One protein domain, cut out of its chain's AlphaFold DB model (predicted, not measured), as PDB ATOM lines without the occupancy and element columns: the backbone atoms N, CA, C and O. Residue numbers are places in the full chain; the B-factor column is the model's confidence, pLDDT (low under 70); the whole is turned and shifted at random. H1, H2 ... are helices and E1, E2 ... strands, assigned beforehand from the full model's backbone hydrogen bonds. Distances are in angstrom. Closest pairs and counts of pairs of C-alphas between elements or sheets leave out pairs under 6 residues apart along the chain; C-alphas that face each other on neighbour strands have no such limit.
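Overview. This is residues 59 to 125 and 140 to 201 of the 361 residues of an uncharacterized protein of Butyrivibrio sp. ob235 (UniProt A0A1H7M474). The domain is an elongated sandwich: a four-stranded sheet of E1, E8, E7 and E3, curled like part of a barrel, packs face to face with a three-stranded sheet of E2, E6 and E4. H1 lies across the strands of the smaller sheet, and H2 with the short strand E5 lies beyond one end of the sandwich. The printed part has 129 residues with two named helices and eight named strands, in the order H1, E1, E2, E3, E4, E5, H2, E6, E7, E8; the class is mostly strand. The larger sheet, in the order E1, E8, E7, E3, is mixed, and the smaller, E2, E6, E4, is all antiparallel. The whole is compact, with a radius of gyration of the C-alphas of 15.7 A and spans of 49 by 27 by 23 A.

Arrangement. H1, residues 59 to 65, is on the sheet of E2, residues 84 to 88, E6, residues 161 to 169, and E4, residues 107 to 116, at a height over the sheet of 7.9 A. Its closest C-alphas to E2 are those of Ala 63 and Tyr 88, 5.9 A apart. E2 is antiparallel to E6 at 162 degrees, with N 85 and O 166 2.9 A apart. E4, which bends by 51 degrees at residue 112, is antiparallel to E6 at 167 degrees, with N 109 and O 167 2.9 A apart. In the other, strongly twisted sheet, E1, residues 71 to 75, is parallel to E8, residues 189 to 200, at 40 degrees, with N 72 and O 196 2.8 A apart. E7, residues 174 to 183, and E8 form a hairpin at 158 degrees, with N 195 and O 178 2.8 A apart. E3, residues 95 to 101, is antiparallel to E7 at 153 degrees, with N 97 and O 181 2.9 A apart. The two sheets form a sandwich, two sheets face to face, their facing parts 10.4 A centre to centre and their strands at 18 degrees. E5, residues 141 to 143, pairs with no named strand; its closest C-alpha pair with H2, residues 146 to 152, is Gln 142 and Thr 148, 7.4 A. In H1 and H2 every O i to N i+4 pair is within hydrogen-bond range.

Along the chain. H1 begins at C-alpha 59, (-49.563, -46.914, 1.131). From first to last C-alpha, E3 measures 18.5 A, E4 26.7 A, E6 26.5 A, E7 29.4 A and E8 31.8 A. E8 ends at C-alpha 200, (-34.319, -20.937, -0.462).

Size, cuts and confidence. The C-alphas farthest apart, of Glu 146 and Lys 171, are 49.2 A apart. Residues 126 to 139 are not printed; C-alphas 125 and 140 are 13.9 A apart across this cut. Of the links printed whole, none is long. The pLDDT is under 70 at residues 59, 66 to 67 and 118 to 123.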
ATOM      1  N   HIS A  59     -50.197 -47.424   2.348       69.94
ATOM      2  CA  HIS A  59     -49.563 -46.914   1.131       69.94
ATOM      3  C   HIS A  59     -50.579 -46.501   0.066       69.94
ATOM      4  O   HIS A  59     -50.489 -45.403  -0.481       69.94
ATOM      5  N   ALA A  60     -51.574 -47.343  -0.210       71.88
ATOM      6  CA  ALA A  60     -52.528 -47.099  -1.282       71.88
ATOM      7  C   ALA A  60     -53.486 -45.962  -0.937       71.88
ATOM      8  O   ALA A  60     -53.777 -45.125  -1.795       71.88
ATOM      9  N   ALA A  61     -53.905 -45.869   0.331       74.44
ATOM     10  CA  ALA A  61     -54.631 -44.706   0.830       74.44
ATOM     11  C   ALA A  61     -53.821 -43.426   0.588       74.44
ATOM     12  O   ALA A  61     -54.317 -42.504  -0.058       74.44
ATOM     13  N   ASN A  62     -52.555 -43.394   1.013       70.56
ATOM     14  CA  ASN A  62     -51.688 -42.230   0.835       70.56
ATOM     15  C   ASN A  62     -51.444 -41.884  -0.640       70.56
ATOM     16  O   ASN A  62     -51.616 -40.723  -1.013       70.56
ATOM     17  N   ALA A  63     -51.111 -42.856  -1.489       70.44
ATOM     18  CA  ALA A  63     -50.914 -42.656  -2.924       70.44
ATOM     19  C   ALA A  63     -52.187 -42.151  -3.625       70.44
ATOM     20  O   ALA A  63     -52.116 -41.361  -4.570       70.44
ATOM     21  N   TYR A  64     -53.360 -42.567  -3.144       77.00
ATOM     22  CA  TYR A  64     -54.641 -42.132  -3.679       77.00
ATOM     23  C   TYR A  64     -55.029 -40.722  -3.221       77.00
ATOM     24  O   TYR A  64     -55.341 -39.886  -4.068       77.00
ATOM     25  N   VAL A  65     -55.018 -40.412  -1.920       74.62
ATOM     26  CA  VAL A  65     -55.481 -39.092  -1.449       74.62
ATOM     27  C   VAL A  65     -54.433 -37.993  -1.586       74.62
ATOM     28  O   VAL A  65     -54.801 -36.826  -1.725       74.62
ATOM     29  N   CYS A  66     -53.140 -38.318  -1.580       67.62
ATOM     30  CA  CYS A  66     -52.103 -37.311  -1.774       67.62
ATOM     31  C   CYS A  66     -52.013 -36.934  -3.255       67.62
ATOM     32  O   CYS A  66     -51.971 -37.784  -4.145       67.62
ATOM     33  N   GLU A  67     -51.977 -35.635  -3.543       68.12
ATOM     34  CA  GLU A  67     -51.650 -35.188  -4.892       68.12
ATOM     35  C   GLU A  67     -50.187 -35.489  -5.218       68.12
ATOM     36  O   GLU A  67     -49.301 -35.389  -4.364       68.12
ATOM     37  N   GLN A  68     -49.918 -35.795  -6.491       76.75
ATOM     38  CA  GLN A  68     -48.548 -35.901  -6.975       76.75
ATOM     39  C   GLN A  68     -47.830 -34.562  -6.778       76.75
ATOM     40  O   GLN A  68     -48.223 -33.532  -7.333       76.75
ATOM     41  N   ILE A  69     -46.745 -34.581  -6.005       83.50
ATOM     42  CA  ILE A  69     -45.956 -33.382  -5.735       83.50
ATOM     43  C   ILE A  69     -45.331 -32.840  -7.029       83.50
ATOM     44  O   ILE A  69     -44.539 -33.505  -7.691       83.50
ATOM     45  N   LYS A  70     -45.665 -31.596  -7.390       87.19
ATOM     46  CA  LYS A  70     -45.120 -30.918  -8.586       87.19
ATOM     47  C   LYS A  70     -43.920 -30.042  -8.246       87.19
ATOM     48  O   LYS A  70     -42.966 -29.936  -9.021       87.19
ATOM     49  N   THR A  71     -43.967 -29.397  -7.084       90.81
ATOM     50  CA  THR A  71     -42.915 -28.520  -6.576       90.81
ATOM     51  C   THR A  71     -42.566 -28.870  -5.132       90.81
ATOM     52  O   THR A  71     -43.438 -28.954  -4.276       90.81
ATOM     53  N   LYS A  72     -41.277 -28.978  -4.817       92.31
ATOM     54  CA  LYS A  72     -40.778 -29.065  -3.443       92.31
ATOM     55  C   LYS A  72     -39.993 -27.807  -3.096       92.31
ATOM     56  O   LYS A  72     -39.012 -27.479  -3.759       92.31
ATOM     57  N   THR A  73     -40.405 -27.110  -2.041       92.25
ATOM     58  CA  THR A  73     -39.580 -26.057  -1.432       92.25
ATOM     59  C   THR A  73     -38.635 -26.695  -0.417       92.25
ATOM     60  O   THR A  73     -39.073 -27.538   0.366       92.25
ATOM     61  N   ILE A  74     -37.355 -26.319  -0.443       93.00
ATOM     62  CA  ILE A  74     -36.334 -26.812   0.490       93.00
ATOM     63  C   ILE A  74     -35.560 -25.659   1.123       93.00
ATOM     64  O   ILE A  74     -35.393 -24.597   0.516       93.00
ATOM     65  N   THR A  75     -35.051 -25.904   2.323       92.25
ATOM     66  CA  THR A  75     -34.152 -25.007   3.052       92.25
ATOM     67  C   THR A  75     -32.714 -25.273   2.606       92.25
ATOM     68  O   THR A  75     -32.261 -26.420   2.624       92.25
ATOM     69  N   THR A  76     -31.984 -24.243   2.178       92.88
ATOM     70  CA  THR A  76     -30.558 -24.365   1.834       92.88
ATOM     71  C   THR A  76     -29.737 -24.741   3.060       92.88
ATOM     72  O   THR A  76     -30.088 -24.377   4.174       92.88
ATOM     73  N   GLU A  77     -28.640 -25.466   2.851       91.38
ATOM     74  CA  GLU A  77     -27.705 -25.875   3.915       91.38
ATOM     75  C   GLU A  77     -28.322 -26.754   5.019       91.38
ATOM     76  O   GLU A  77     -27.672 -27.053   6.015       91.38
ATOM     77  N   TYR A  78     -29.539 -27.260   4.812       88.44
ATOM     78  CA  TYR A  78     -30.254 -28.099   5.768       88.44
ATOM     79  C   TYR A  78     -30.352 -29.552   5.287       88.44
ATOM     80  O   TYR A  78     -30.701 -29.812   4.135       88.44
ATOM     81  N   TYR A  79     -30.061 -30.511   6.171       84.38
ATOM     82  CA  TYR A  79     -30.052 -31.953   5.860       84.38
ATOM     83  C   TYR A  79     -31.166 -32.749   6.566       84.38
ATOM     84  O   TYR A  79     -31.115 -33.978   6.639       84.38
ATOM     85  N   GLY A  80     -32.173 -32.072   7.120       84.38
ATOM     86  CA  GLY A  80     -33.273 -32.737   7.820       84.38
ATOM     87  C   GLY A  80     -34.403 -33.205   6.901       84.38
ATOM     88  O   GLY A  80     -34.478 -32.843   5.725       84.38
ATOM     89  N   THR A  81     -35.330 -33.961   7.487       85.94
ATOM     90  CA  THR A  81     -36.504 -34.567   6.830       85.94
ATOM     91  C   THR A  81     -37.433 -33.551   6.159       85.94
ATOM     92  O   THR A  81     -38.157 -33.881   5.230       85.94
ATOM     93  N   LYS A  82     -37.376 -32.264   6.525       85.94
ATOM     94  CA  LYS A  82     -38.158 -31.221   5.834       85.94
ATOM     95  C   LYS A  82     -37.767 -31.028   4.367       85.94
ATOM     96  O   LYS A  82     -38.599 -30.595   3.570       85.94
ATOM     97  N   ASN A  83     -36.531 -31.374   4.003       93.06
ATOM     98  CA  ASN A  83     -36.056 -31.359   2.619       93.06
ATOM     99  C   ASN A  83     -36.332 -32.680   1.881       93.06
ATOM    100  O   ASN A  83     -35.835 -32.874   0.773       93.06
ATOM    101  N   GLU A  84     -37.106 -33.578   2.485       94.31
ATOM    102  CA  GLU A  84     -37.459 -34.880   1.936       94.31
ATOM    103  C   GLU A  84     -38.818 -34.838   1.233       94.31
ATOM    104  O   GLU A  84     -39.688 -34.015   1.551       94.31
ATOM    105  N   ILE A  85     -38.978 -35.696   0.235       92.56
ATOM    106  CA  ILE A  85     -40.260 -36.052  -0.368       92.56
ATOM    107  C   ILE A  85     -40.427 -37.559  -0.258       92.56
ATOM    108  O   ILE A  85     -39.430 -38.274  -0.330       92.56
ATOM    109  N   THR A  86     -41.666 -38.018  -0.161       90.62
ATOM    110  CA  THR A  86     -41.995 -39.438  -0.294       90.62
ATOM    111  C   THR A  86     -42.684 -39.648  -1.633       90.62
ATOM    112  O   THR A  86     -43.548 -38.857  -2.023       90.62
ATOM    113  N   LEU A  87     -42.250 -40.668  -2.365       90.25
ATOM    114  CA  LEU A  87     -42.822 -41.093  -3.633       90.25
ATOM    115  C   LEU A  87     -43.381 -42.499  -3.467       90.25
ATOM    116  O   LEU A  87     -42.703 -43.369  -2.930       90.25
ATOM    117  N   TYR A  88     -44.577 -42.701  -3.995       87.75
ATOM    118  CA  TYR A  88     -45.302 -43.962  -3.966       87.75
ATOM    119  C   TYR A  88     -45.582 -44.385  -5.404       87.75
ATOM    120  O   TYR A  88     -46.010 -43.546  -6.209       87.75
ATOM    121  N   THR A  89     -45.297 -45.637  -5.758       88.69
ATOM    122  CA  THR A  89     -45.683 -46.148  -7.076       88.69
ATOM    123  C   THR A  89     -47.200 -46.238  -7.187       88.69
ATOM    124  O   THR A  89     -47.916 -46.465  -6.210       88.69
ATOM    125  N   THR A  90     -47.688 -46.008  -8.399       87.69
ATOM    126  CA  THR A  90     -49.081 -46.236  -8.777       87.69
ATOM    127  C   THR A  90     -49.251 -47.672  -9.247       87.69
ATOM    128  O   THR A  90     -48.267 -48.371  -9.481       87.69
ATOM    129  N   TYR A  91     -50.497 -48.121  -9.397       85.38
ATOM    130  CA  TYR A  91     -50.780 -49.523  -9.711       85.38
ATOM    131  C   TYR A  91     -50.139 -49.999 -11.026       85.38
ATOM    132  O   TYR A  91     -49.711 -51.139 -11.146       85.38
ATOM    133  N   ASP A  92     -50.005 -49.099 -11.996       90.19
ATOM    134  CA  ASP A  92     -49.395 -49.322 -13.306       90.19
ATOM    135  C   ASP A  92     -47.860 -49.171 -13.325       90.19
ATOM    136  O   ASP A  92     -47.263 -49.180 -14.403       90.19
ATOM    137  N   VAL A  93     -47.202 -49.027 -12.168       91.69
ATOM    138  CA  VAL A  93     -45.748 -48.828 -12.060       91.69
ATOM    139  C   VAL A  93     -45.134 -49.795 -11.061       91.69
ATOM    140  O   VAL A  93     -45.441 -49.743  -9.874       91.69
ATOM    141  N   ALA A  94     -44.178 -50.599 -11.525       90.88
ATOM    142  CA  ALA A  94     -43.490 -51.559 -10.671       90.88
ATOM    143  C   ALA A  94     -42.521 -50.871  -9.695       90.88
ATOM    144  O   ALA A  94     -42.479 -51.195  -8.511       90.88
ATOM    145  N   ARG A  95     -41.731 -49.898 -10.175       93.62
ATOM    146  CA  ARG A  95     -40.736 -49.188  -9.349       93.62
ATOM    147  C   ARG A  95     -40.335 -47.823  -9.904       93.62
ATOM    148  O   ARG A  95     -40.577 -47.510 -11.071       93.62
ATOM    149  N   PHE A  96     -39.660 -47.022  -9.078       95.62
ATOM    150  CA  PHE A  96     -39.016 -45.779  -9.502       95.62
ATOM    151  C   PHE A  96     -37.495 -45.926  -9.556       95.62
ATOM    152  O   PHE A  96     -36.877 -46.545  -8.693       95.62
ATOM    153  N   GLY A  97     -36.874 -45.310 -10.562       96.88
ATOM    154  CA  GLY A  97     -35.428 -45.378 -10.761       96.88
ATOM    155  C   GLY A  97     -34.837 -44.142 -11.431       96.88
ATOM    156  O   GLY A  97     -35.513 -43.135 -11.646       96.88
ATOM    157  N   ASN A  98     -33.539 -44.214 -11.747       97.44
ATOM    158  CA  ASN A  98     -32.799 -43.182 -12.489       97.44
ATOM    159  C   ASN A  98     -32.968 -41.756 -11.927       97.44
ATOM    160  O   ASN A  98     -33.110 -40.773 -12.670       97.44
ATOM    161  N   PHE A  99     -32.948 -41.657 -10.595       97.88
ATOM    162  CA  PHE A  99     -33.042 -40.401  -9.860       97.88
ATOM    163  C   PHE A  99     -31.900 -39.461 -10.257       97.88
ATOM    164  O   PHE A  99     -30.720 -39.804 -10.179       97.88
ATOM    165  N   ARG A 100     -32.244 -38.258 -10.720       97.69
ATOM    166  CA  ARG A 100     -31.263 -37.304 -11.254       97.69
ATOM    167  C   ARG A 100     -31.718 -35.862 -11.116       97.69
ATOM    168  O   ARG A 100     -32.886 -35.559 -10.907       97.69
ATOM    169  N   THR A 101     -30.781 -34.933 -11.257       98.00
ATOM    170  CA  THR A 101     -31.038 -33.488 -11.151       98.00
ATOM    171  C   THR A 101     -30.469 -32.753 -12.352       98.00
ATOM    172  O   THR A 101     -29.387 -33.107 -12.813       98.00
ATOM    173  N   ASN A 102     -31.109 -31.667 -12.794       97.44
ATOM    174  CA  ASN A 102     -30.579 -30.857 -13.901       97.44
ATOM    175  C   ASN A 102     -29.264 -30.130 -13.574       97.44
ATOM    176  O   ASN A 102     -28.569 -29.689 -14.484       97.44
ATOM    177  N   LYS A 103     -28.932 -29.939 -12.292       96.88
ATOM    178  CA  LYS A 103     -27.712 -29.243 -11.865       96.88
ATOM    179  C   LYS A 103     -27.023 -30.010 -10.747       96.88
ATOM    180  O   LYS A 103     -27.620 -30.216  -9.698       96.88
ATOM    181  N   LYS A 104     -25.724 -30.292 -10.916       95.38
ATOM    182  CA  LYS A 104     -24.882 -31.022  -9.943       95.38
ATOM    183  C   LYS A 104     -24.819 -30.391  -8.543       95.38
ATOM    184  O   LYS A 104     -24.397 -31.063  -7.601       95.38
ATOM    185  N   VAL A 105     -25.173 -29.107  -8.409       97.31
ATOM    186  CA  VAL A 105     -25.200 -28.392  -7.120       97.31
ATOM    187  C   VAL A 105     -26.396 -28.783  -6.249       97.31
ATOM    188  O   VAL A 105     -26.288 -28.690  -5.030       97.31
ATOM    189  N   LEU A 106     -27.502 -29.245  -6.845       97.94
ATOM    190  CA  LEU A 106     -28.575 -29.898  -6.104       97.94
ATOM    191  C   LEU A 106     -28.181 -31.360  -5.917       97.94
ATOM    192  O   LEU A 106     -28.065 -32.115  -6.877       97.94
ATOM    193  N   LYS A 107     -27.959 -31.754  -4.671       97.62
ATOM    194  CA  LYS A 107     -27.759 -33.145  -4.290       97.62
ATOM    195  C   LYS A 107     -29.105 -33.760  -3.941       97.62
ATOM    196  O   LYS A 107     -29.985 -33.083  -3.408       97.62
ATOM    197  N   HIS A 108     -29.237 -35.043  -4.234       97.25
ATOM    198  CA  HIS A 108     -30.347 -35.863  -3.784       97.25
ATOM    199  C   HIS A 108     -29.788 -37.159  -3.191       97.25
ATOM    200  O   HIS A 108     -28.684 -37.576  -3.548       97.25
ATOM    201  N   LYS A 109     -30.532 -37.772  -2.274       96.94
ATOM    202  CA  LYS A 109     -30.230 -39.083  -1.702       96.94
ATOM    203  C   LYS A 109     -31.541 -39.825  -1.477       96.94
ATOM    204  O   LYS A 109     -32.441 -39.256  -0.869       96.94
ATOM    205  N   VAL A 110     -31.624 -41.068  -1.942       97.06
ATOM    206  CA  VAL A 110     -32.674 -41.998  -1.509       97.06
ATOM    207  C   VAL A 110     -32.336 -42.392  -0.071       97.06
ATOM    208  O   VAL A 110     -31.282 -42.977   0.175       97.06
ATOM    209  N   THR A 111     -33.137 -41.942   0.888       96.31
ATOM    210  CA  THR A 111     -32.924 -42.169   2.325       96.31
ATOM    211  C   THR A 111     -33.673 -43.388   2.832       96.31
ATOM    212  O   THR A 111     -33.193 -44.030   3.759       96.31
ATOM    213  N   GLU A 112     -34.781 -43.728   2.184       95.00
ATOM    214  CA  GLU A 112     -35.572 -44.923   2.435       95.00
ATOM    215  C   GLU A 112     -36.052 -45.487   1.103       95.00
ATOM    216  O   GLU A 112     -36.340 -44.731   0.167       95.00
ATOM    217  N   LYS A 113     -36.077 -46.815   1.018       95.12
ATOM    218  CA  LYS A 113     -36.510 -47.560  -0.154       95.12
ATOM    219  C   LYS A 113     -37.189 -48.841   0.316       95.12
ATOM    220  O   LYS A 113     -36.527 -49.688   0.913       95.12
ATOM    221  N   VAL A 114     -38.466 -48.978  -0.007       90.75
ATOM    222  CA  VAL A 114     -39.252 -50.198   0.181       90.75
ATOM    223  C   VAL A 114     -39.743 -50.616  -1.198       90.75
ATOM    224  O   VAL A 114     -40.308 -49.797  -1.913       90.75
ATOM    225  N   GLU A 115     -39.477 -51.852  -1.601       90.19
ATOM    226  CA  GLU A 115     -39.988 -52.453  -2.837       90.19
ATOM    227  C   GLU A 115     -40.500 -53.853  -2.494       90.19
ATOM    228  O   GLU A 115     -39.820 -54.596  -1.783       90.19
ATOM    229  N   ASP A 116     -41.669 -54.210  -3.011       84.38
ATOM    230  CA  ASP A 116     -42.241 -55.549  -2.905       84.38
ATOM    231  C   ASP A 116     -42.804 -55.949  -4.268       84.38
ATOM    232  O   ASP A 116     -43.485 -55.161  -4.923       84.38
ATOM    233  N   ASN A 117     -42.501 -57.173  -4.685       73.25
ATOM    234  CA  ASN A 117     -42.851 -57.703  -5.999       73.25
ATOM    235  C   ASN A 117     -43.908 -58.815  -5.931       73.25
ATOM    236  O   ASN A 117     -44.224 -59.379  -6.975       73.25
ATOM    237  N   TYR A 118     -44.383 -59.195  -4.737       64.44
ATOM    238  CA  TYR A 118     -45.151 -60.435  -4.566       64.44
ATOM    239  C   TYR A 118     -46.291 -60.374  -3.553       64.44
ATOM    240  O   TYR A 118     -47.069 -61.327  -3.488       64.44
ATOM    241  N   SER A 119     -46.426 -59.311  -2.757       60.06
ATOM    242  CA  SER A 119     -47.692 -59.116  -2.056       60.06
ATOM    243  C   SER A 119     -48.749 -58.665  -3.059       60.06
ATOM    244  O   SER A 119     -48.496 -57.778  -3.875       60.06
ATOM    245  N   GLU A 120     -49.948 -59.251  -2.989       58.44
ATOM    246  CA  GLU A 120     -51.167 -58.606  -3.482       58.44
ATOM    247  C   GLU A 120     -51.330 -57.311  -2.678       58.44
ATOM    248  O   GLU A 120     -52.079 -57.236  -1.700       58.44
ATOM    249  N   SER A 121     -50.526 -56.297  -2.998       54.88
ATOM    250  CA  SER A 121     -50.652 -54.999  -2.375       54.88
ATOM    251  C   SER A 121     -52.075 -54.548  -2.665       54.88
ATOM    252  O   SER A 121     -52.584 -54.753  -3.773       54.88
ATOM    253  N   ASN A 122     -52.751 -53.987  -1.659       61.78
ATOM    254  CA  ASN A 122     -54.077 -53.412  -1.844       61.78
ATOM    255  C   ASN A 122     -53.943 -52.238  -2.815       61.78
ATOM    256  O   ASN A 122     -53.836 -51.092  -2.412       61.78
ATOM    257  N   SER A 123     -53.919 -52.521  -4.111       68.81
ATOM    258  CA  SER A 123     -53.617 -51.580  -5.188       68.81
ATOM    259  C   SER A 123     -54.769 -50.617  -5.475       68.81
ATOM    260  O   SER A 123     -54.741 -49.813  -6.408       68.81
ATOM    261  N   TYR A 124     -55.808 -50.716  -4.654       82.94
ATOM    262  CA  TYR A 124     -56.992 -49.902  -4.678       82.94
ATOM    263  C   TYR A 124     -57.323 -49.436  -3.267       82.94
ATOM    264  O   TYR A 124     -56.975 -50.051  -2.261       82.94
ATOM    265  N   VAL A 125     -58.104 -48.372  -3.215       85.94
ATOM    266  CA  VAL A 125     -58.745 -47.889  -2.003       85.94
ATOM    267  C   VAL A 125     -60.251 -48.025  -2.142       85.94
ATOM    268  O   VAL A 125     -60.786 -47.961  -3.249       85.94
ATOM    269  N   ASN A 140     -54.455 -39.743 -12.599       87.62
ATOM    270  CA  ASN A 140     -55.874 -39.813 -12.928       87.62
ATOM    271  C   ASN A 140     -56.543 -40.903 -12.093       87.62
ATOM    272  O   ASN A 140     -56.082 -42.045 -12.057       87.62
ATOM    273  N   LYS A 141     -57.657 -40.549 -11.454       87.38
ATOM    274  CA  LYS A 141     -58.514 -41.483 -10.723       87.38
ATOM    275  C   LYS A 141     -59.220 -42.431 -11.693       87.38
ATOM    276  O   LYS A 141     -59.789 -41.985 -12.686       87.38
ATOM    277  N   GLN A 142     -59.214 -43.721 -11.370       89.62
ATOM    278  CA  GLN A 142     -59.857 -44.785 -12.139       89.62
ATOM    279  C   GLN A 142     -60.647 -45.697 -11.198       89.62
ATOM    280  O   GLN A 142     -60.213 -45.962 -10.077       89.62
ATOM    281  N   GLU A 143     -61.814 -46.167 -11.642       92.25
ATOM    282  CA  GLU A 143     -62.523 -47.249 -10.953       92.25
ATOM    283  C   GLU A 143     -61.713 -48.544 -11.120       92.25
ATOM    284  O   GLU A 143     -61.227 -48.858 -12.212       92.25
ATOM    285  N   TYR A 144     -61.520 -49.268 -10.023       90.19
ATOM    286  CA  TYR A 144     -60.785 -50.524 -10.011       90.19
ATOM    287  C   TYR A 144     -61.676 -51.627 -10.588       90.19
ATOM    288  O   TYR A 144     -62.549 -52.166  -9.907       90.19
ATOM    289  N   SER A 145     -61.475 -51.906 -11.874       91.31
ATOM    290  CA  SER A 145     -62.265 -52.827 -12.694       91.31
ATOM    291  C   SER A 145     -61.347 -53.796 -13.438       91.31
ATOM    292  O   SER A 145     -60.152 -53.532 -13.564       91.31
ATOM    293  N   GLU A 146     -61.896 -54.878 -13.995       91.38
ATOM    294  CA  GLU A 146     -61.132 -55.839 -14.811       91.38
ATOM    295  C   GLU A 146     -60.372 -55.162 -15.962       91.38
ATOM    296  O   GLU A 146     -59.215 -55.483 -16.218       91.38
ATOM    297  N   ALA A 147     -60.976 -54.162 -16.611       93.06
ATOM    298  CA  ALA A 147     -60.328 -53.409 -17.684       93.06
ATOM    299  C   ALA A 147     -59.143 -52.566 -17.177       93.06
ATOM    300  O   ALA A 147     -58.110 -52.471 -17.844       93.06
ATOM    301  N   THR A 148     -59.281 -51.964 -15.992       91.56
ATOM    302  CA  THR A 148     -58.208 -51.206 -15.331       91.56
ATOM    303  C   THR A 148     -57.049 -52.127 -14.948       91.56
ATOM    304  O   THR A 148     -55.896 -51.796 -15.220       91.56
ATOM    305  N   ILE A 149     -57.361 -53.299 -14.389       89.62
ATOM    306  CA  ILE A 149     -56.387 -54.337 -14.026       89.62
ATOM    307  C   ILE A 149     -55.633 -54.815 -15.264       89.62
ATOM    308  O   ILE A 149     -54.419 -54.655 -15.335       89.62
ATOM    309  N   ALA A 150     -56.348 -55.263 -16.297       91.69
ATOM    310  CA  ALA A 150     -55.738 -55.753 -17.530       91.69
ATOM    311  C   ALA A 150     -54.855 -54.701 -18.225       91.69
ATOM    312  O   ALA A 150     -53.903 -55.039 -18.930       91.69
ATOM    313  N   LYS A 151     -55.158 -53.406 -18.058       92.25
ATOM    314  CA  LYS A 151     -54.310 -52.319 -18.560       92.25
ATOM    315  C   LYS A 151     -53.043 -52.149 -17.720       92.25
ATOM    316  O   LYS A 151     -51.975 -52.004 -18.310       92.25
ATOM    317  N   ALA A 152     -53.160 -52.143 -16.394       89.38
ATOM    318  CA  ALA A 152     -52.031 -51.987 -15.476       89.38
ATOM    319  C   ALA A 152     -51.070 -53.184 -15.535       89.38
ATOM    320  O   ALA A 152     -49.856 -53.002 -15.539       89.38
ATOM    321  N   GLU A 153     -51.588 -54.401 -15.695       90.62
ATOM    322  CA  GLU A 153     -50.787 -55.628 -15.790       90.62
ATOM    323  C   GLU A 153     -49.897 -55.697 -17.040       90.62
ATOM    324  O   GLU A 153     -48.984 -56.518 -17.102       90.62
ATOM    325  N   LYS A 154     -50.098 -54.807 -18.023       92.81
ATOM    326  CA  LYS A 154     -49.164 -54.655 -19.150       92.81
ATOM    327  C   LYS A 154     -47.807 -54.104 -18.714       92.81
ATOM    328  O   LYS A 154     -46.816 -54.384 -19.377       92.81
ATOM    329  N   THR A 155     -47.773 -53.308 -17.648       91.94
ATOM    330  CA  THR A 155     -46.561 -52.651 -17.134       91.94
ATOM    331  C   THR A 155     -46.194 -53.099 -15.719       91.94
ATOM    332  O   THR A 155     -45.039 -52.960 -15.319       91.94
ATOM    333  N   ASN A 156     -47.145 -53.646 -14.961       91.00
ATOM    334  CA  ASN A 156     -46.944 -54.114 -13.594       91.00
ATOM    335  C   ASN A 156     -47.728 -55.408 -13.301       91.00
ATOM    336  O   ASN A 156     -48.607 -55.458 -12.444       91.00
ATOM    337  N   LYS A 157     -47.407 -56.476 -14.031       88.56
ATOM    338  CA  LYS A 157     -48.031 -57.806 -13.954       88.56
ATOM    339  C   LYS A 157     -48.040 -58.405 -12.549       88.56
ATOM    340  O   LYS A 157     -48.975 -59.112 -12.199       88.56
ATOM    341  N   PHE A 158     -46.998 -58.152 -11.764       85.75
ATOM    342  CA  PHE A 158     -46.852 -58.718 -10.420       85.75
ATOM    343  C   PHE A 158     -47.444 -57.829  -9.325       85.75
ATOM    344  O   PHE A 158     -47.264 -58.115  -8.148       85.75
ATOM    345  N   HIS A 159     -48.124 -56.743  -9.717       85.12
ATOM    346  CA  HIS A 159     -48.735 -55.770  -8.808       85.12
ATOM    347  C   HIS A 159     -47.713 -55.246  -7.787       85.12
ATOM    348  O   HIS A 159     -48.035 -54.979  -6.627       85.12
ATOM    349  N   ALA A 160     -46.465 -55.109  -8.246       87.38
ATOM    350  CA  ALA A 160     -45.352 -54.659  -7.437       87.38
ATOM    351  C   ALA A 160     -45.610 -53.233  -6.949       87.38
ATOM    352  O   ALA A 160     -46.236 -52.424  -7.648       87.38
ATOM    353  N   TYR A 161     -45.106 -52.912  -5.763       85.56
ATOM    354  CA  TYR A 161     -45.160 -51.557  -5.237       85.56
ATOM    355  C   TYR A 161     -43.796 -51.090  -4.745       85.56
ATOM    356  O   TYR A 161     -42.925 -51.880  -4.378       85.56
ATOM    357  N   GLY A 162     -43.629 -49.768  -4.709       88.31
ATOM    358  CA  GLY A 162     -42.466 -49.141  -4.117       88.31
ATOM    359  C   GLY A 162     -42.776 -47.832  -3.403       88.31
ATOM    360  O   GLY A 162     -43.590 -47.021  -3.857       88.31
ATOM    361  N   GLU A 163     -42.058 -47.612  -2.310       89.94
ATOM    362  CA  GLU A 163     -42.019 -46.379  -1.535       89.94
ATOM    363  C   GLU A 163     -40.577 -45.869  -1.450       89.94
ATOM    364  O   GLU A 163     -39.636 -46.622  -1.191       89.94
ATOM    365  N   TYR A 164     -40.395 -44.569  -1.686       93.31
ATOM    366  CA  TYR A 164     -39.081 -43.936  -1.728       93.31
ATOM    367  C   TYR A 164     -39.100 -42.610  -0.985       93.31
ATOM    368  O   TYR A 164     -39.792 -41.677  -1.399       93.31
ATOM    369  N   ALA A 165     -38.255 -42.475   0.033       94.69
ATOM    370  CA  ALA A 165     -37.948 -41.178   0.618       94.69
ATOM    371  C   ALA A 165     -36.728 -40.577  -0.091       94.69
ATOM    372  O   ALA A 165     -35.642 -41.160  -0.112       94.69
ATOM    373  N   ILE A 166     -36.895 -39.402  -0.703       97.06
ATOM    374  CA  ILE A 166     -35.841 -38.690  -1.432       97.06
ATOM    375  C   ILE A 166     -35.526 -37.383  -0.720       97.06
ATOM    376  O   ILE A 166     -36.328 -36.447  -0.716       97.06
ATOM    377  N   ARG A 167     -34.318 -37.277  -0.172       97.19
ATOM    378  CA  ARG A 167     -33.829 -36.069   0.493       97.19
ATOM    379  C   ARG A 167     -33.026 -35.195  -0.448       97.19
ATOM    380  O   ARG A 167     -32.097 -35.668  -1.098       97.19
ATOM    381  N   PHE A 168     -33.315 -33.897  -0.446       97.31
ATOM    382  CA  PHE A 168     -32.573 -32.901  -1.213       97.31
ATOM    383  C   PHE A 168     -31.616 -32.078  -0.347       97.31
ATOM    384  O   PHE A 168     -31.892 -31.782   0.814       97.31
ATOM    385  N   TYR A 169     -30.507 -31.640  -0.941       96.25
ATOM    386  CA  TYR A 169     -29.575 -30.707  -0.311       96.25
ATOM    387  C   TYR A 169     -28.920 -29.791  -1.344       96.25
ATOM    388  O   TYR A 169     -28.481 -30.228  -2.405       96.25
ATOM    389  N   THR A 170     -28.799 -28.507  -1.022       96.69
ATOM    390  CA  THR A 170     -27.976 -27.555  -1.774       96.69
ATOM    391  C   THR A 170     -27.574 -26.402  -0.868       96.69
ATOM    392  O   THR A 170     -28.331 -26.011   0.020       96.69
ATOM    393  N   LYS A 171     -26.393 -25.831  -1.112       95.31
ATOM    394  CA  LYS A 171     -25.955 -24.587  -0.460       95.31
ATOM    395  C   LYS A 171     -26.483 -23.340  -1.169       95.31
ATOM    396  O   LYS A 171     -26.582 -22.276  -0.579       95.31
ATOM    397  N   LYS A 172     -26.825 -23.452  -2.459       95.44
ATOM    398  CA  LYS A 172     -27.207 -22.306  -3.291       95.44
ATOM    399  C   LYS A 172     -28.722 -22.207  -3.411       95.44
ATOM    400  O   LYS A 172     -29.369 -23.135  -3.910       95.44
ATOM    401  N   ALA A 173     -29.272 -21.060  -3.024       94.38
ATOM    402  CA  ALA A 173     -30.657 -20.723  -3.325       94.38
ATOM    403  C   ALA A 173     -30.880 -20.709  -4.846       94.38
ATOM    404  O   ALA A 173     -29.984 -20.371  -5.622       94.38
ATOM    405  N   GLY A 174     -32.070 -21.103  -5.284       94.81
ATOM    406  CA  GLY A 174     -32.397 -21.169  -6.701       94.81
ATOM    407  C   GLY A 174     -33.494 -22.173  -7.024       94.81
ATOM    408  O   GLY A 174     -34.060 -22.827  -6.153       94.81
ATOM    409  N   THR A 175     -33.797 -22.282  -8.314       96.25
ATOM    410  CA  THR A 175     -34.735 -23.274  -8.847       96.25
ATOM    411  C   THR A 175     -33.976 -24.365  -9.593       96.25
ATOM    412  O   THR A 175     -33.089 -24.087 -10.407       96.25
ATOM    413  N   TYR A 176     -34.372 -25.604  -9.338       97.81
ATOM    414  CA  TYR A 176     -33.804 -26.828  -9.879       97.81
ATOM    415  C   TYR A 176     -34.917 -27.749 -10.382       97.81
ATOM    416  O   TYR A 176     -36.099 -27.533 -10.102       97.81
ATOM    417  N   LYS A 177     -34.530 -28.788 -11.116       97.88
ATOM    418  CA  LYS A 177     -35.411 -29.877 -11.533       97.88
ATOM    419  C   LYS A 177     -34.813 -31.194 -11.056       97.88
ATOM    420  O   LYS A 177     -33.627 -31.445 -11.279       97.88
ATOM    421  N   PHE A 178     -35.637 -31.991 -10.394       98.25
ATOM    422  CA  PHE A 178     -35.371 -33.378 -10.053       98.25
ATOM    423  C   PHE A 178     -36.193 -34.265 -10.982       98.25
ATOM    424  O   PHE A 178     -37.355 -33.958 -11.237       98.25
ATOM    425  N   TYR A 179     -35.588 -35.325 -11.492       98.00
ATOM    426  CA  TYR A 179     -36.211 -36.270 -12.403       98.00
ATOM    427  C   TYR A 179     -36.083 -37.672 -11.840       98.00
ATOM    428  O   TYR A 179     -35.084 -37.996 -11.194       98.00
ATOM    429  N   TYR A 180     -37.079 -38.488 -12.134       97.94
ATOM    430  CA  TYR A 180     -37.088 -39.909 -11.840       97.94
ATOM    431  C   TYR A 180     -37.904 -40.618 -12.911       97.94
ATOM    432  O   TYR A 180     -38.809 -40.022 -13.500       97.94
ATOM    433  N   ASP A 181     -37.568 -41.868 -13.173       98.19
ATOM    434  CA  ASP A 181     -38.255 -42.676 -14.167       98.19
ATOM    435  C   ASP A 181     -39.219 -43.629 -13.459       98.19
ATOM    436  O   ASP A 181     -38.871 -44.234 -12.443       98.19
ATOM    437  N   ALA A 182     -40.437 -43.728 -13.986       96.50
ATOM    438  CA  ALA A 182     -41.378 -44.794 -13.682       96.50
ATOM    439  C   ALA A 182     -41.046 -45.985 -14.570       96.50
ATOM    440  O   ALA A 182     -41.025 -45.842 -15.796       96.50
ATOM    441  N   LEU A 183     -40.741 -47.118 -13.944       96.50
ATOM    442  CA  LEU A 183     -40.275 -48.314 -14.625       96.50
ATOM    443  C   LEU A 183     -41.348 -49.401 -14.585       96.50
ATOM    444  O   LEU A 183     -42.033 -49.565 -13.569       96.50
ATOM    445  N   ASP A 184     -41.467 -50.137 -15.686       94.94
ATOM    446  CA  ASP A 184     -42.240 -51.375 -15.729       94.94
ATOM    447  C   ASP A 184     -41.499 -52.516 -15.004       94.94
ATOM    448  O   ASP A 184     -40.383 -52.351 -14.491       94.94
ATOM    449  N   GLN A 185     -42.139 -53.682 -14.947       91.06
ATOM    450  CA  GLN A 185     -41.594 -54.904 -14.344       91.06
ATOM    451  C   GLN A 185     -40.250 -55.362 -14.940       91.06
ATOM    452  O   GLN A 185     -39.446 -55.972 -14.237       91.06
ATOM    453  N   ASP A 186     -39.988 -55.034 -16.206       93.62
ATOM    454  CA  ASP A 186     -38.788 -55.426 -16.946       93.62
ATOM    455  C   ASP A 186     -37.688 -54.350 -16.842       93.62
ATOM    456  O   ASP A 186     -36.546 -54.550 -17.254       93.62
ATOM    457  N   GLY A 187     -38.001 -53.204 -16.226       94.12
ATOM    458  CA  GLY A 187     -37.097 -52.075 -16.049       94.12
ATOM    459  C   GLY A 187     -37.110 -51.064 -17.197       94.12
ATOM    460  O   GLY A 187     -36.286 -50.145 -17.179       94.12
ATOM    461  N   ASN A 188     -38.025 -51.181 -18.162       97.25
ATOM    462  CA  ASN A 188     -38.190 -50.177 -19.208       97.25
ATOM    463  C   ASN A 188     -38.881 -48.933 -18.653       97.25
ATOM    464  O   ASN A 188     -39.720 -48.992 -17.753       97.25
ATOM    465  N   VAL A 189     -38.543 -47.777 -19.218       97.88
ATOM    466  CA  VAL A 189     -39.127 -46.499 -18.811       97.88
ATOM    467  C   VAL A 189     -40.529 -46.355 -19.400       97.88
ATOM    468  O   VAL A 189     -40.681 -46.181 -20.606       97.88
ATOM    469  N   ILE A 190     -41.543 -46.330 -18.535       96.62
ATOM    470  CA  ILE A 190     -42.920 -45.962 -18.890       96.62
ATOM    471  C   ILE A 190     -42.988 -44.451 -19.133       96.62
ATOM    472  O   ILE A 190     -43.532 -43.974 -20.127       96.62
ATOM    473  N   THR A 191     -42.438 -43.669 -18.198       96.94
ATOM    474  CA  THR A 191     -42.375 -42.208 -18.299       96.94
ATOM    475  C   THR A 191     -41.321 -41.617 -17.361       96.94
ATOM    476  O   THR A 191     -41.028 -42.175 -16.304       96.94
ATOM    477  N   THR A 192     -40.784 -40.445 -17.705       97.06
ATOM    478  CA  THR A 192     -39.954 -39.638 -16.801       97.06
ATOM    479  C   THR A 192     -40.808 -38.566 -16.131       97.06
ATOM    480  O   THR A 192     -41.383 -37.691 -16.782       97.06
ATOM    481  N   LYS A 193     -40.817 -38.558 -14.801       95.12
ATOM    482  CA  LYS A 193     -41.480 -37.543 -13.982       95.12
ATOM    483  C   LYS A 193     -40.483 -36.457 -13.588       95.12
ATOM    484  O   LYS A 193     -39.284 -36.697 -13.454       95.12
ATOM    485  N   THR A 194     -40.981 -35.234 -13.408       95.62
ATOM    486  CA  THR A 194     -40.165 -34.075 -13.025       95.62
ATOM    487  C   THR A 194     -40.784 -33.346 -11.840       95.62
ATOM    488  O   THR A 194     -41.952 -32.972 -11.887       95.62
ATOM    489  N   ILE A 195     -39.972 -33.062 -10.823       95.31
ATOM    490  CA  ILE A 195     -40.325 -32.226  -9.674       95.31
ATOM    491  C   ILE A 195     -39.482 -30.955  -9.719       95.31
ATOM    492  O   ILE A 195     -38.249 -30.991  -9.797       95.31
ATOM    493  N   LYS A 196     -40.138 -29.797  -9.640       95.62
ATOM    494  CA  LYS A 196     -39.454 -28.514  -9.465       95.62
ATOM    495  C   LYS A 196     -38.970 -28.402  -8.022       95.62
ATOM    496  O   LYS A 196     -39.774 -28.433  -7.100       95.62
ATOM    497  N   VAL A 197     -37.676 -28.203  -7.803       96.50
ATOM    498  CA  VAL A 197     -37.127 -27.989  -6.457       96.50
ATOM    499  C   VAL A 197     -36.754 -26.517  -6.301       96.50
ATOM    500  O   VAL A 197     -35.913 -26.002  -7.036       96.50
ATOM    501  N   VAL A 198     -37.393 -25.819  -5.365       94.19
ATOM    502  CA  VAL A 198     -37.120 -24.411  -5.048       94.19
ATOM    503  C   VAL A 198     -36.329 -24.364  -3.749       94.19
ATOM    504  O   VAL A 198     -36.897 -24.499  -2.668       94.19
ATOM    505  N   ALA A 199     -35.018 -24.176  -3.857       94.00
ATOM    506  CA  ALA A 199     -34.168 -23.990  -2.694       94.00
ATOM    507  C   ALA A 199     -34.141 -22.524  -2.297       94.00
ATOM    508  O   ALA A 199     -33.878 -21.639  -3.118       94.00
ATOM    509  N   MET A 200     -34.384 -22.268  -1.027       91.50
ATOM    510  CA  MET A 200     -34.319 -20.937  -0.462       91.50
ATOM    511  C   MET A 200     -33.757 -21.005   0.940       91.50
ATOM    512  O   MET A 200     -33.685 -22.072   1.536       91.50
ATOM    513  N   GLU A 201     -33.364 -19.847   1.449       89.12
ATOM    514  CA  GLU A 201     -32.790 -19.753   2.777       89.12
ATOM    515  C   GLU A 201     -33.692 -20.396   3.832       89.12
ATOM    516  O   GLU A 201     -33.219 -21.192   4.622       89.12
TER     517      GLU A 201